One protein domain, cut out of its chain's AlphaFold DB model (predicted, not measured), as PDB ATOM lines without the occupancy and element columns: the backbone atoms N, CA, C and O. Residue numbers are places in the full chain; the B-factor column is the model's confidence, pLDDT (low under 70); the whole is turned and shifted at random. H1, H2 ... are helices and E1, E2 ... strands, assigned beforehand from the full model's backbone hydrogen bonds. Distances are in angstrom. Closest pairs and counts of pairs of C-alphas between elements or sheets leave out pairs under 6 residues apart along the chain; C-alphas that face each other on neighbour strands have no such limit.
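AT A GLANCE: This is residues 17 to 38, 100 to 135 and 154 to 159 of the 182 residues of an uncharacterized protein of Hyphomicrobiales bacterium (UniProt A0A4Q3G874). Two small sheets stand apart from each other, bridged by H1 and by the link of residues 124 to 127; the pair E1 and E3 lies nearest the middle of the printed part, while H2, beyond it, and E4, in the other sheet, lie farthest out. The three-stranded sheet E2, E5, E4 makes one end; the pair E1 and E3, with H2 packed beside it, makes the other. The printed part has 64 residues, with two named helices and five named strands in the order E1, H1, E2, H2, E3, E4, E5, and its class is mixed, helices and strands. The larger sheet is parallel and the two-stranded one antiparallel. The whole is compact, with a radius of gyration of the C-alphas of 12.3 A and spans of 37 by 25 by 18 A.

HOW THE PARTS SIT: In the larger sheet, E5, residues 154 to 158, is the inner strand between the edge strands E2, residues 34 to 38, and E4, residues 128 to 131. E2 and E5 are parallel at 32 degrees, with N 35 and O 155 within hydrogen-bond range at 2.8 A. E5 and E4 are parallel at 38 degrees, with N 131 and O 156 at 2.9 A. H1, residues 23 to 32, is on this sheet at a height of 6.1 A, over none of its strands, but only just: 2 of its C-alphas fall on E2. The closest C-alphas of H1 and E2 are those of Ile 29 and Leu 35, 5.5 A apart. Toward the other sheet, the closest C-alphas of H1 and E3, residues 117 to 123, are those of Arg 23 and Gly 117, 5.9 A apart. E3 and E1, residues 17 to 22, are antiparallel at 154 degrees, with N 19 and O 120 at 2.8 A. H2, residues 106 to 113, comes closest to E1 at the C-alphas of Gly 113 and Ser 22, 4.5 A apart. H1 and H2 are close but not clearly touching, at a steep tilt of 56 degrees. Every O i to N i+4 pair in H1 and H2 is within hydrogen-bond range.

IN THESE COORDINATES: E1 begins at C-alpha 17, (133.740, 158.166, 180.107), and is 16.6 A long; H1 is 14.2 A and E2 12.7 A. H2 is 9.6 A long, E3 19.5 A and E4 9.4 A. E3 ends at C-alpha 123, (131.463, 153.924, 184.705). E5, 13.8 A long, ends at C-alpha 158, (137.095, 143.769, 167.198).

THE WHOLE: The C-alphas farthest apart, those of Leu 106 and Ala 134, are 37.8 A apart. Residues 39 to 99 are not printed, with 16.5 A between C-alphas 38 and 100; residues 136 to 153 are not printed, with 13.9 A between C-alphas 135 and 154. The links printed whole are tight. Confidence is under 70 at residue 124, residues 128 to 135 and residues 154 to 159; the mean pLDDT of E5 is 36.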
ATOM      1  N   LEU A  17     133.357 157.901 181.501       89.00
ATOM      2  CA  LEU A  17     133.740 158.166 180.107       89.00
ATOM      3  C   LEU A  17     132.529 158.001 179.188       89.00
ATOM      4  O   LEU A  17     131.899 156.951 179.150       89.00
ATOM      5  N   TRP A  18     132.223 159.018 178.399       90.50
ATOM      6  CA  TRP A  18     131.078 159.063 177.501       90.50
ATOM      7  C   TRP A  18     131.437 158.596 176.096       90.50
ATOM      8  O   TRP A  18     132.223 159.233 175.395       90.50
ATOM      9  N   HIS A  19     130.829 157.499 175.660       91.50
ATOM     10  CA  HIS A  19     130.918 157.009 174.292       91.50
ATOM     11  C   HIS A  19     129.749 157.547 173.465       91.50
ATOM     12  O   HIS A  19     128.590 157.201 173.707       91.50
ATOM     13  N   TYR A  20     130.057 158.385 172.479       92.94
ATOM     14  CA  TYR A  20     129.069 158.906 171.543       92.94
ATOM     15  C   TYR A  20     128.872 157.925 170.397       92.94
ATOM     16  O   TYR A  20     129.833 157.427 169.813       92.94
ATOM     17  N   THR A  21     127.618 157.658 170.057       92.56
ATOM     18  CA  THR A  21     127.267 156.711 169.005       92.56
ATOM     19  C   THR A  21     125.944 157.087 168.342       92.56
ATOM     20  O   THR A  21     125.170 157.885 168.862       92.56
ATOM     21  N   SER A  22     125.663 156.500 167.185       93.06
ATOM     22  CA  SER A  22     124.374 156.655 166.498       93.06
ATOM     23  C   SER A  22     123.359 155.624 166.998       93.06
ATOM     24  O   SER A  22     123.726 154.643 167.647       93.06
ATOM     25  N   ARG A  23     122.077 155.762 166.635       93.50
ATOM     26  CA  ARG A  23     121.037 154.758 166.937       93.50
ATOM     27  C   ARG A  23     121.442 153.336 166.548       93.50
ATOM     28  O   ARG A  23     121.190 152.391 167.294       93.50
ATOM     29  N   THR A  24     122.040 153.157 165.370       91.19
ATOM     30  CA  THR A  24     122.476 151.833 164.902       91.19
ATOM     31  C   THR A  24     123.634 151.296 165.735       91.19
ATOM     32  O   THR A  24     123.653 150.099 166.025       91.19
ATOM     33  N   GLY A  25     124.551 152.169 166.157       89.75
ATOM     34  CA  GLY A  25     125.643 151.826 167.064       89.75
ATOM     35  C   GLY A  25     125.140 151.419 168.448       89.75
ATOM     36  O   GLY A  25     125.483 150.335 168.912       89.75
ATOM     37  N   LEU A  26     124.239 152.203 169.052       91.31
ATOM     38  CA  LEU A  26     123.603 151.855 170.329       91.31
ATOM     39  C   LEU A  26     122.891 150.501 170.246       91.31
ATOM     40  O   LEU A  26     123.084 149.650 171.112       91.31
ATOM     41  N   ARG A  27     122.098 150.277 169.191       91.69
ATOM     42  CA  ARG A  27     121.422 148.993 168.979       91.69
ATOM     43  C   ARG A  27     122.426 147.840 168.932       91.69
ATOM     44  O   ARG A  27     122.239 146.853 169.631       91.69
ATOM     45  N   GLY A  28     123.512 147.990 168.171       90.00
ATOM     46  CA  GLY A  28     124.574 146.987 168.106       90.00
ATOM     47  C   GLY A  28     125.227 146.722 169.465       90.00
ATOM     48  O   GLY A  28     125.509 145.566 169.782       90.00
ATOM     49  N   ILE A  29     125.425 147.763 170.278       89.56
ATOM     50  CA  ILE A  29     125.977 147.640 171.631       89.56
ATOM     51  C   ILE A  29     125.041 146.842 172.541       89.56
ATOM     52  O   ILE A  29     125.490 145.906 173.202       89.56
ATOM     53  N   VAL A  30     123.748 147.174 172.546       89.56
ATOM     54  CA  VAL A  30     122.742 146.533 173.405       89.56
ATOM     55  C   VAL A  30     122.466 145.092 172.974       89.56
ATOM     56  O   VAL A  30     122.485 144.204 173.817       89.56
ATOM     57  N   GLU A  31     122.270 144.833 171.679       90.06
ATOM     58  CA  GLU A  31     121.952 143.491 171.159       90.06
ATOM     59  C   GLU A  31     123.090 142.489 171.380       90.06
ATOM     60  O   GLU A  31     122.851 141.309 171.627       90.06
ATOM     61  N   ASN A  32     124.340 142.948 171.287       84.38
ATOM     62  CA  ASN A  32     125.508 142.076 171.409       84.38
ATOM     63  C   ASN A  32     126.144 142.118 172.800       84.38
ATOM     64  O   ASN A  32     127.087 141.362 173.048       84.38
ATOM     65  N   HIS A  33     125.675 143.007 173.679       85.88
ATOM     66  CA  HIS A  33     126.325 143.348 174.945       85.88
ATOM     67  C   HIS A  33     127.811 143.701 174.756       85.88
ATOM     68  O   HIS A  33     128.671 143.286 175.539       85.88
ATOM     69  N   CYS A  34     128.137 144.415 173.668       84.56
ATOM     70  CA  CYS A  34     129.521 144.693 173.284       84.56
ATOM     71  C   CYS A  34     129.773 146.130 172.813       84.56
ATOM     72  O   CYS A  34     129.088 146.604 171.914       84.56
ATOM     73  N   LEU A  35     130.834 146.772 173.303       86.38
ATOM     74  CA  LEU A  35     131.401 147.973 172.693       86.38
ATOM     75  C   LEU A  35     132.309 147.584 171.518       86.38
ATOM     76  O   LEU A  35     133.040 146.600 171.588       86.38
ATOM     77  N   TRP A  36     132.270 148.328 170.419       80.88
ATOM     78  CA  TRP A  36     133.152 148.062 169.284       80.88
ATOM     79  C   TRP A  36     134.487 148.767 169.505       80.88
ATOM     80  O   TRP A  36     134.504 149.959 169.802       80.88
ATOM     81  N   ALA A  37     135.585 148.030 169.354       84.56
ATOM     82  CA  ALA A  37     136.925 148.590 169.395       84.56
ATOM     83  C   ALA A  37     137.696 148.260 168.123       84.56
ATOM     84  O   ALA A  37     137.567 147.183 167.532       84.56
ATOM     85  N   THR A  38     138.532 149.200 167.725       83.88
ATOM     86  CA  THR A  38     139.340 149.115 166.517       83.88
ATOM     87  C   THR A  38     140.707 148.561 166.882       83.88
ATOM     88  O   THR A  38     141.361 149.078 167.782       83.88
ATOM     89  N   SER A 100     134.753 160.299 175.868       89.31
ATOM     90  CA  SER A 100     134.940 161.693 176.268       89.31
ATOM     91  C   SER A 100     134.655 161.877 177.750       89.31
ATOM     92  O   SER A 100     133.740 161.268 178.283       89.31
ATOM     93  N   MET A 101     135.364 162.786 178.413       87.56
ATOM     94  CA  MET A 101     134.997 163.205 179.771       87.56
ATOM     95  C   MET A 101     133.724 164.069 179.807       87.56
ATOM     96  O   MET A 101     133.180 164.307 180.876       87.56
ATOM     97  N   PHE A 102     133.237 164.534 178.653       86.00
ATOM     98  CA  PHE A 102     132.055 165.387 178.551       86.00
ATOM     99  C   PHE A 102     130.902 164.604 177.929       86.00
ATOM    100  O   PHE A 102     131.035 164.117 176.803       86.00
ATOM    101  N   GLY A 103     129.777 164.505 178.641       86.00
ATOM    102  CA  GLY A 103     128.570 163.806 178.180       86.00
ATOM    103  C   GLY A 103     127.702 164.594 177.209       86.00
ATOM    104  O   GLY A 103     126.908 163.997 176.484       86.00
ATOM    105  N   ASP A 104     127.908 165.910 177.138       88.38
ATOM    106  CA  ASP A 104     127.194 166.790 176.220       88.38
ATOM    107  C   ASP A 104     128.153 167.734 175.475       88.38
ATOM    108  O   ASP A 104     128.430 168.858 175.895       88.38
ATOM    109  N   LYS A 105     128.713 167.251 174.361       88.50
ATOM    110  CA  LYS A 105     129.634 168.008 173.506       88.50
ATOM    111  C   LYS A 105     129.103 168.080 172.078       88.50
ATOM    112  O   LYS A 105     129.059 167.080 171.363       88.50
ATOM    113  N   LEU A 106     128.754 169.290 171.635       89.19
ATOM    114  CA  LEU A 106     128.116 169.542 170.334       89.19
ATOM    115  C   LEU A 106     128.886 168.956 169.141       89.19
ATOM    116  O   LEU A 106     128.282 168.424 168.213       89.19
ATOM    117  N   GLU A 107     130.212 169.056 169.145       90.62
ATOM    118  CA  GLU A 107     131.057 168.492 168.086       90.62
ATOM    119  C   GLU A 107     130.963 166.961 168.010       90.62
ATOM    120  O   GLU A 107     130.887 166.412 166.914       90.62
ATOM    121  N   HIS A 108     130.857 166.271 169.151       89.81
ATOM    122  CA  HIS A 108     130.704 164.818 169.174       89.81
ATOM    123  C   HIS A 108     129.307 164.387 168.729       89.81
ATOM    124  O   HIS A 108     129.171 163.393 168.015       89.81
ATOM    125  N   TRP A 109     128.269 165.148 169.084       90.25
ATOM    126  CA  TRP A 109     126.921 164.912 168.566       90.25
ATOM    127  C   TRP A 109     126.874 165.009 167.041       90.25
ATOM    128  O   TRP A 109     126.304 164.134 166.389       90.25
ATOM    129  N   LYS A 110     127.522 166.032 166.473       90.06
ATOM    130  CA  LYS A 110     127.602 166.221 165.018       90.06
ATOM    131  C   LYS A 110     128.332 165.074 164.324       90.06
ATOM    132  O   LYS A 110     127.835 164.570 163.322       90.06
ATOM    133  N   GLU A 111     129.477 164.660 164.859       88.56
ATOM    134  CA  GLU A 111     130.333 163.665 164.209       88.56
ATOM    135  C   GLU A 111     129.804 162.230 164.376       88.56
ATOM    136  O   GLU A 111     129.674 161.474 163.408       88.56
ATOM    137  N   TYR A 112     129.446 161.857 165.608       87.12
ATOM    138  CA  TYR A 112     129.134 160.472 165.979       87.12
ATOM    139  C   TYR A 112     127.637 160.204 166.141       87.12
ATOM    140  O   TYR A 112     127.170 159.108 165.822       87.12
ATOM    141  N   GLY A 113     126.880 161.188 166.630       85.00
ATOM    142  CA  GLY A 113     125.437 161.063 166.833       85.00
ATOM    143  C   GLY A 113     124.642 161.122 165.526       85.00
ATOM    144  O   GLY A 113     123.703 160.346 165.339       85.00
ATOM    145  N   ARG A 114     125.069 161.986 164.594       81.44
ATOM    146  CA  ARG A 114     124.358 162.287 163.338       81.44
ATOM    147  C   ARG A 114     122.890 162.653 163.623       81.44
ATOM    148  O   ARG A 114     122.637 163.421 164.546       81.44
ATOM    149  N   ASP A 115     121.936 162.131 162.849       81.50
ATOM    150  CA  ASP A 115     120.512 162.491 162.952       81.50
ATOM    151  C   ASP A 115     119.844 161.989 164.248       81.50
ATOM    152  O   ASP A 115     118.950 162.641 164.780       81.50
ATOM    153  N   GLU A 116     120.275 160.836 164.772       88.25
ATOM    154  CA  GLU A 116     119.739 160.218 165.994       88.25
ATOM    155  C   GLU A 116     120.895 159.640 166.824       88.25
ATOM    156  O   GLU A 116     121.277 158.472 166.672       88.25
ATOM    157  N   GLY A 117     121.475 160.487 167.676       90.81
ATOM    158  CA  GLY A 117     122.649 160.174 168.484       90.81
ATOM    159  C   GLY A 117     122.339 159.794 169.925       90.81
ATOM    160  O   GLY A 117     121.341 160.223 170.497       90.81
ATOM    161  N   TYR A 118     123.255 159.042 170.532       92.06
ATOM    162  CA  TYR A 118     123.258 158.706 171.953       92.06
ATOM    163  C   TYR A 118     124.653 158.907 172.547       92.06
ATOM    164  O   TYR A 118     125.656 158.623 171.891       92.06
ATOM    165  N   ALA A 119     124.709 159.338 173.804       91.62
ATOM    166  CA  ALA A 119     125.919 159.347 174.616       91.62
ATOM    167  C   ALA A 119     125.742 158.328 175.746       91.62
ATOM    168  O   ALA A 119     124.792 158.403 176.523       91.62
ATOM    169  N   ILE A 120     126.631 157.339 175.799       89.62
ATOM    170  CA  ILE A 120     126.593 156.243 176.770       89.62
ATOM    171  C   ILE A 120     127.702 156.483 177.787       89.62
ATOM    172  O   ILE A 120     128.875 156.482 177.417       89.62
ATOM    173  N   CYS A 121     127.354 156.673 179.058       88.06
ATOM    174  CA  CYS A 121     128.348 156.786 180.121       88.06
ATOM    175  C   CYS A 121     128.873 155.400 180.518       88.06
ATOM    176  O   CYS A 121     128.104 154.511 180.893       88.06
ATOM    177  N   LEU A 122     130.187 155.227 180.439       84.88
ATOM    178  CA  LEU A 122     130.929 154.073 180.924       84.88
ATOM    179  C   LEU A 122     131.482 154.416 182.307       84.88
ATOM    180  O   LEU A 122     132.314 155.311 182.441       84.88
ATOM    181  N   GLN A 123     131.012 153.707 183.331       80.69
ATOM    182  CA  GLN A 123     131.463 153.924 184.705       80.69
ATOM    183  C   GLN A 123     132.839 153.292 184.933       80.69
ATOM    184  O   GLN A 123     133.054 152.139 184.546       80.69
ATOM    185  N   GLU A 124     133.724 154.012 185.624       69.81
ATOM    186  CA  GLU A 124     135.097 153.599 185.959       69.81
ATOM    187  C   GLU A 124     135.189 152.213 186.620       69.81
ATOM    188  O   GLU A 124     136.094 151.439 186.324       69.81
ATOM    189  N   PHE A 125     134.212 151.842 187.451       72.62
ATOM    190  CA  PHE A 125     134.218 150.572 188.190       72.62
ATOM    191  C   PHE A 125     133.609 149.384 187.422       72.62
ATOM    192  O   PHE A 125     133.348 148.330 188.003       72.62
ATOM    193  N   SER A 126     133.359 149.534 186.120       70.19
ATOM    194  CA  SER A 126     132.812 148.456 185.291       70.19
ATOM    195  C   SER A 126     133.906 147.466 184.880       70.19
ATOM    196  O   SER A 126     134.957 147.861 184.381       70.19
ATOM    197  N   ILE A 127     133.652 146.163 185.031       70.25
ATOM    198  CA  ILE A 127     134.576 145.115 184.569       70.25
ATOM    199  C   ILE A 127     134.260 144.769 183.112       70.25
ATOM    200  O   ILE A 127     133.183 144.251 182.808       70.25
ATOM    201  N   TRP A 128     135.230 144.993 182.226       69.56
ATOM    202  CA  TRP A 128     135.139 144.686 180.799       69.56
ATOM    203  C   TRP A 128     135.931 143.422 180.463       69.56
ATOM    204  O   TRP A 128     136.976 143.150 181.053       69.56
ATOM    205  N   ARG A 129     135.447 142.639 179.493       67.62
ATOM    206  CA  ARG A 129     136.212 141.533 178.894       67.62
ATOM    207  C   ARG A 129     136.370 141.749 177.394       67.62
ATOM    208  O   ARG A 129     135.437 142.196 176.727       67.62
ATOM    209  N   ILE A 130     137.535 141.398 176.859       66.81
ATOM    210  CA  ILE A 130     137.750 141.351 175.410       66.81
ATOM    211  C   ILE A 130     136.999 140.134 174.869       66.81
ATOM    212  O   ILE A 130     137.131 139.039 175.412       66.81
ATOM    213  N   ARG A 131     136.185 140.336 173.831       66.25
ATOM    214  CA  ARG A 131     135.462 139.270 173.137       66.25
ATOM    215  C   ARG A 131     136.021 139.140 171.728       66.25
ATOM    216  O   ARG A 131     135.838 140.013 170.879       66.25
ATOM    217  N   SER A 132     136.708 138.035 171.488       62.66
ATOM    218  CA  SER A 132     137.250 137.699 170.180       62.66
ATOM    219  C   SER A 132     136.193 137.004 169.319       62.66
ATOM    220  O   SER A 132     135.176 136.509 169.806       62.66
ATOM    221  N   ARG A 133     136.438 136.918 168.008       55.72
ATOM    222  CA  ARG A 133     135.585 136.134 167.101       55.72
ATOM    223  C   ARG A 133     135.582 134.638 167.445       55.72
ATOM    224  O   ARG A 133     134.603 133.961 167.162       55.72
ATOM    225  N   ALA A 134     136.643 134.126 168.072       55.03
ATOM    226  CA  ALA A 134     136.701 132.737 168.533       55.03
ATOM    227  C   ALA A 134     135.699 132.454 169.670       55.03
ATOM    228  O   ALA A 134     135.285 131.312 169.845       55.03
ATOM    229  N   ASP A 135     135.241 133.498 170.369       57.97
ATOM    230  CA  ASP A 135     134.201 133.419 171.399       57.97
ATOM    231  C   ASP A 135     132.771 133.438 170.809       57.97
ATOM    232  O   ASP A 135     131.790 133.476 171.553       57.97
ATOM    233  N   TRP A 154     129.493 143.620 180.200       34.50
ATOM    234  CA  TRP A 154     129.799 144.214 178.899       34.50
ATOM    235  C   TRP A 154     131.108 143.659 178.318       34.50
ATOM    236  O   TRP A 154     132.042 143.315 179.046       34.50
ATOM    237  N   THR A 155     131.173 143.558 176.993       37.06
ATOM    238  CA  THR A 155     132.301 142.967 176.248       37.06
ATOM    239  C   THR A 155     132.816 143.918 175.159       37.06
ATOM    240  O   THR A 155     132.131 144.869 174.821       37.06
ATOM    241  N   ILE A 156     134.021 143.734 174.614       33.72
ATOM    242  CA  ILE A 156     134.541 144.551 173.495       33.72
ATOM    243  C   ILE A 156     134.716 143.676 172.242       33.72
ATOM    244  O   ILE A 156     135.364 142.640 172.351       33.72
ATOM    245  N   LYS A 157     134.168 144.063 171.074       37.75
ATOM    246  CA  LYS A 157     134.264 143.328 169.789       37.75
ATOM    247  C   LYS A 157     135.232 144.021 168.821       37.75
ATOM    248  O   LYS A 157     135.108 145.226 168.612       37.75
ATOM    249  N   SER A 158     136.140 143.264 168.197       35.41
ATOM    250  CA  SER A 158     137.095 143.769 167.198       35.41
ATOM    251  C   SER A 158     136.750 143.374 165.758       35.41
ATOM    252  O   SER A 158     136.171 142.316 165.498       35.41
ATOM    253  N   SER A 159     137.122 144.228 164.799       36.69
ATOM    254  CA  SER A 159     136.956 143.992 163.361       36.69
ATOM    255  C   SER A 159     138.307 143.881 162.650       36.69
ATOM    256  O   SER A 159     138.846 144.876 162.174       36.69
TER     257      SER A 159